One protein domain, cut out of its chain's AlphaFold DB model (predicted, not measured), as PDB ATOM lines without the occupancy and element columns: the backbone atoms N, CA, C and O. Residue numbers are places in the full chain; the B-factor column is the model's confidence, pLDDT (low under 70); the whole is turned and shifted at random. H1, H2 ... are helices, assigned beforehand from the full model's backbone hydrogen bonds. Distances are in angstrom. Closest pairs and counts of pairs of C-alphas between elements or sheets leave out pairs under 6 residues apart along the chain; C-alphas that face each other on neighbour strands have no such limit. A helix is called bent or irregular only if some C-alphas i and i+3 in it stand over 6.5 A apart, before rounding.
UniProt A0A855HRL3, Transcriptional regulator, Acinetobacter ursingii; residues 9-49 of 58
ATOM      1  N   LEU A   9     104.727 101.793 170.586       94.44
ATOM      2  CA  LEU A   9     103.946 102.733 169.783       94.44
ATOM      3  C   LEU A   9     104.790 103.342 168.663       94.44
ATOM      4  O   LEU A   9     104.325 103.403 167.529       94.44
ATOM      5  N   PHE A  10     106.027 103.746 168.952       93.38
ATOM      6  CA  PHE A  10     106.913 104.310 167.942       93.38
ATOM      7  C   PHE A  10     107.195 103.303 166.820       93.38
ATOM      8  O   PHE A  10     106.949 103.619 165.661       93.38
ATOM      9  N   THR A  11     107.589 102.071 167.160       92.62
ATOM     10  CA  THR A  11     107.862 101.005 166.177       92.62
ATOM     11  C   THR A  11     106.634 100.671 165.322       92.62
ATOM     12  O   THR A  11     106.758 100.351 164.144       92.62
ATOM     13  N   LYS A  12     105.421 100.769 165.883       93.06
ATOM     14  CA  LYS A  12     104.179 100.536 165.131       93.06
ATOM     15  C   LYS A  12     103.890 101.637 164.106       93.06
ATOM     16  O   LYS A  12     103.312 101.348 163.061       93.06
ATOM     17  N   TYR A  13     104.227 102.887 164.421       92.00
ATOM     18  CA  TYR A  13     103.856 104.045 163.606       92.00
ATOM     19  C   TYR A  13     104.987 104.591 162.732       92.00
ATOM     20  O   TYR A  13     104.687 105.298 161.774       92.00
ATOM     21  N   CYS A  14     106.256 104.276 163.003       90.62
ATOM     22  CA  CYS A  14     107.387 104.836 162.258       90.62
ATOM     23  C   CYS A  14     107.255 104.595 160.746       90.62
ATOM     24  O   CYS A  14     107.303 105.552 159.984       90.62
ATOM     25  N   LEU A  15     106.933 103.366 160.329       88.44
ATOM     26  CA  LEU A  15     106.755 103.002 158.916       88.44
ATOM     27  C   LEU A  15     105.429 103.477 158.293       88.44
ATOM     28  O   LEU A  15     105.213 103.314 157.095       88.44
ATOM     29  N   VAL A  16     104.518 104.050 159.089       91.81
ATOM     30  CA  VAL A  16     103.311 104.720 158.569       91.81
ATOM     31  C   VAL A  16     103.641 106.139 158.106       91.81
ATOM     32  O   VAL A  16     103.013 106.642 157.176       91.81
ATOM     33  N   TYR A  17     104.612 106.786 158.754       87.31
ATOM     34  CA  TYR A  17     105.004 108.164 158.459       87.31
ATOM     35  C   TYR A  17     106.274 108.266 157.616       87.31
ATOM     36  O   TYR A  17     106.408 109.235 156.872       87.31
ATOM     37  N   TRP A  18     107.182 107.299 157.741       90.06
ATOM     38  CA  TRP A  18     108.505 107.302 157.123       90.06
ATOM     39  C   TRP A  18     108.748 106.032 156.312       90.06
ATOM     40  O   TRP A  18     108.218 104.967 156.634       90.06
ATOM     41  N   THR A  19     109.588 106.124 155.282       90.31
ATOM     42  CA  THR A  19     110.153 104.928 154.642       90.31
ATOM     43  C   THR A  19     111.206 104.280 155.541       90.31
ATOM     44  O   THR A  19     111.653 104.862 156.535       90.31
ATOM     45  N   GLN A  20     111.626 103.061 155.195       90.38
ATOM     46  CA  GLN A  20     112.701 102.385 155.920       90.38
ATOM     47  C   GLN A  20     113.992 103.217 155.900       90.38
ATOM     48  O   GLN A  20     114.669 103.314 156.919       90.38
ATOM     49  N   GLU A  21     114.312 103.843 154.767       90.75
ATOM     50  CA  GLU A  21     115.498 104.685 154.596       90.75
ATOM     51  C   GLU A  21     115.444 105.916 155.506       90.75
ATOM     52  O   GLU A  21     116.383 106.169 156.254       90.75
ATOM     53  N   GLU A  22     114.320 106.633 155.516       90.81
ATOM     54  CA  GLU A  22     114.124 107.823 156.355       90.81
ATOM     55  C   GLU A  22     114.190 107.492 157.854       90.81
ATOM     56  O   GLU A  22     114.688 108.278 158.664       90.81
ATOM     57  N   TYR A  23     113.704 106.309 158.229       90.88
ATOM     58  CA  TYR A  23     113.799 105.789 159.587       90.88
ATOM     59  C   TYR A  23     115.244 105.421 159.979       90.88
ATOM     60  O   TYR A  23     115.678 105.757 161.086       90.88
ATOM     61  N   GLU A  24     116.018 104.785 159.094       90.62
ATOM     62  CA  GLU A  24     117.448 104.517 159.325       90.62
ATOM     63  C   GLU A  24     118.272 105.811 159.411       90.62
ATOM     64  O   GLU A  24     119.142 105.943 160.283       90.62
ATOM     65  N   GLU A  25     117.970 106.801 158.569       91.56
ATOM     66  CA  GLU A  25     118.573 108.134 158.637       91.56
ATOM     67  C   GLU A  25     118.283 108.804 159.980       91.56
ATOM     68  O   GLU A  25     119.201 109.313 160.628       91.56
ATOM     69  N   PHE A  26     117.031 108.749 160.447       91.38
ATOM     70  CA  PHE A  26     116.652 109.309 161.741       91.38
ATOM     71  C   PHE A  26     117.395 108.638 162.904       91.38
ATOM     72  O   PHE A  26     117.925 109.326 163.779       91.38
ATOM     73  N   LYS A  27     117.497 107.302 162.911       91.12
ATOM     74  CA  LYS A  27     118.268 106.569 163.933       91.12
ATOM     75  C   LYS A  27     119.741 106.961 163.922       91.12
ATOM     76  O   LYS A  27     120.319 107.207 164.980       91.12
ATOM     77  N   THR A  28     120.339 107.048 162.739       90.88
ATOM     78  CA  THR A  28     121.742 107.446 162.580       90.88
ATOM     79  C   THR A  28     121.966 108.869 163.087       90.88
ATOM     80  O   THR A  28     122.898 109.119 163.853       90.88
ATOM     81  N   PHE A  29     121.069 109.792 162.735       91.06
ATOM     82  CA  PHE A  29     121.094 111.165 163.223       91.06
ATOM     83  C   PHE A  29     121.028 111.232 164.752       91.06
ATOM     84  O   PHE A  29     121.836 111.935 165.360       91.06
ATOM     85  N   LEU A  30     120.119 110.476 165.375       91.62
ATOM     86  CA  LEU A  30     119.951 110.445 166.829       91.62
ATOM     87  C   LEU A  30     121.189 109.873 167.539       91.62
ATOM     88  O   LEU A  30     121.601 110.388 168.577       91.62
ATOM     89  N   ALA A  31     121.809 108.832 166.974       90.75
ATOM     90  CA  ALA A  31     123.017 108.223 167.530       90.75
ATOM     91  C   ALA A  31     124.219 109.183 167.526       90.75
ATOM     92  O   ALA A  31     125.038 109.148 168.447       90.75
ATOM     93  N   LEU A  32     124.317 110.035 166.499       90.50
ATOM     94  CA  LEU A  32     125.357 111.060 166.373       90.50
ATOM     95  C   LEU A  32     125.041 112.323 167.190       90.50
ATOM     96  O   LEU A  32     125.965 112.985 167.658       90.50
ATOM     97  N   ASN A  33     123.760 112.645 167.380       91.56
ATOM     98  CA  ASN A  33     123.292 113.873 168.026       91.56
ATOM     99  C   ASN A  33     122.307 113.553 169.169       91.56
ATOM    100  O   ASN A  33     121.112 113.838 169.055       91.56
ATOM    101  N   PRO A  34     122.781 112.991 170.297       90.50
ATOM    102  CA  PRO A  34     121.918 112.562 171.404       90.50
ATOM    103  C   PRO A  34     121.161 113.715 172.085       90.50
ATOM    104  O   PRO A  34     120.140 113.489 172.729       90.50
ATOM    105  N   GLU A  35     121.642 114.953 171.948       91.44
ATOM    106  CA  GLU A  35     121.003 116.152 172.508       91.44
ATOM    107  C   GLU A  35     120.153 116.926 171.490       91.44
ATOM    108  O   GLU A  35     119.697 118.031 171.784       91.44
ATOM    109  N   ALA A  36     119.929 116.371 170.295       91.62
ATOM    110  CA  ALA A  36     119.126 117.024 169.272       91.62
ATOM    111  C   ALA A  36     117.669 117.232 169.713       91.62
ATOM    112  O   ALA A  36     117.075 116.414 170.419       91.62
ATOM    113  N   GLY A  37     117.080 118.318 169.213       92.25
ATOM    114  CA  GLY A  37     115.697 118.688 169.481       92.25
ATOM    115  C   GLY A  37     115.525 119.589 170.698       92.25
ATOM    116  O   GLY A  37     116.395 119.705 171.568       92.25
ATOM    117  N   ASP A  38     114.361 120.220 170.740       93.69
ATOM    118  CA  ASP A  38     113.989 121.150 171.796       93.69
ATOM    119  C   ASP A  38     113.478 120.377 173.009       93.69
ATOM    120  O   ASP A  38     112.734 119.402 172.872       93.69
ATOM    121  N   VAL A  39     113.876 120.798 174.210       93.88
ATOM    122  CA  VAL A  39     113.355 120.211 175.449       93.88
ATOM    123  C   VAL A  39     111.918 120.683 175.639       93.88
ATOM    124  O   VAL A  39     111.662 121.881 175.750       93.88
ATOM    125  N   GLU A  40     110.982 119.743 175.711       93.50
ATOM    126  CA  GLU A  40     109.589 120.068 176.003       93.50
ATOM    127  C   GLU A  40     109.465 120.507 177.473       93.50
ATOM    128  O   GLU A  40     109.949 119.807 178.375       93.50
ATOM    129  N   PRO A  41     108.836 121.660 177.759       92.25
ATOM    130  CA  PRO A  41     108.713 122.162 179.121       92.25
ATOM    131  C   PRO A  41     107.899 121.195 179.990       92.25
ATOM    132  O   PRO A  41     106.958 120.556 179.528       92.25
ATOM    133  N   ASN A  42     108.257 121.096 181.273       92.00
ATOM    134  CA  ASN A  42     107.607 120.221 182.264       92.00
ATOM    135  C   ASN A  42     107.634 118.711 181.939       92.00
ATOM    136  O   ASN A  42     106.935 117.936 182.584       92.00
ATOM    137  N   SER A  43     108.448 118.273 180.974       90.38
ATOM    138  CA  SER A  43     108.502 116.871 180.533       90.38
ATOM    139  C   SER A  43     109.519 115.999 181.280       90.38
ATOM    140  O   SER A  43     109.595 114.798 181.040       90.38
ATOM    141  N   GLY A  44     110.338 116.596 182.153       90.38
ATOM    142  CA  GLY A  44     111.438 115.889 182.815       90.38
ATOM    143  C   GLY A  44     112.637 115.595 181.903       90.38
ATOM    144  O   GLY A  44     113.432 114.719 182.225       90.38
ATOM    145  N   GLY A  45     112.782 116.319 180.784       90.38
ATOM    146  CA  GLY A  45     113.933 116.198 179.878       90.38
ATOM    147  C   GLY A  45     113.640 115.483 178.557       90.38
ATOM    148  O   GLY A  45     114.577 115.093 177.861       90.38
ATOM    149  N   ILE A  46     112.366 115.321 178.188       93.62
ATOM    150  CA  ILE A  46     111.987 114.815 176.865       93.62
ATOM    151  C   ILE A  46     112.354 115.866 175.818       93.62
ATOM    152  O   ILE A  46     112.013 117.042 175.951       93.62
ATOM    153  N   ARG A  47     113.030 115.421 174.758       94.31
ATOM    154  CA  ARG A  47     113.382 116.248 173.604       94.31
ATOM    155  C   ARG A  47     112.492 115.912 172.419       94.31
ATOM    156  O   ARG A  47     112.253 114.742 172.125       94.31
ATOM    157  N   LYS A  48     112.021 116.944 171.726       93.00
ATOM    158  CA  LYS A  48     111.229 116.832 170.506       93.00
ATOM    159  C   LYS A  48     112.065 117.252 169.311       93.00
ATOM    160  O   LYS A  48     112.549 118.377 169.231       93.00
ATOM    161  N   ILE A  49     112.179 116.350 168.346       92.75
ATOM    162  CA  ILE A  49     112.873 116.605 167.087       92.75
ATOM    163  C   ILE A  49     111.819 116.774 166.000       92.75
ATOM    164  O   ILE A  49     111.011 115.878 165.753       92.75
TER     165      ILE A  49
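Overview. This is residues 9 to 49 of the 58 residues of the protein "Transcriptional regulator" of Acinetobacter ursingii (UniProt A0A855HRL3). Look for a flat, open arch: helices H1 and H2 meet in a corner at a tight link, and from the far end of H2 residues 33 to 49 run on as an unnamed stretch that folds back on itself in a loop. The contacts between H1 and H2 are few. The printed part has 41 residues with two named helices, H1 then H2, and no named strand; its class is all helix, with 22 residues in the named elements. The whole is loose, with a radius of gyration of the C-alphas of 11.7 A, and spans 31 by 23 by 11 A.

Along the chain. Find C-alpha 9 at (103.946, 102.733, 169.783); from there H1, residues 9 to 17, runs 12.6 A to C-alpha 17 at (105.004, 108.164, 158.459). H1 is irregular: C-alphas 12 and 15 are 7.2 A apart. H2, residues 20 to 32, begins at C-alpha 20 and runs 18.6 A to C-alpha 32 at (125.357, 111.060, 166.373).

Arrangement. Start at H1 and go to Cys 14: its C-alpha and that of Tyr 23 in H2 are the closest of the two helices, 7.0 A apart. H1 and H2 are close but not clearly touching, with 2 pairs of C-alphas within 8 A. They run opposite ways at a steep tilt of 56 degrees. In H2 every O i to N i+4 pair is within hydrogen-bond range; in H1, 3 of 5 are. Further on, residues 38 to 39 pair with residues 47 to 48, antiparallel.

Size, cuts and confidence. The two C-alphas farthest apart are those of Glu 21 and Asn 42, at 32.7 A. The printed part has no cut, and the link from H1 to H2 is tight, with 2 residues. The mean pLDDT of the printed part is 91.6, and no printed residue is under 70.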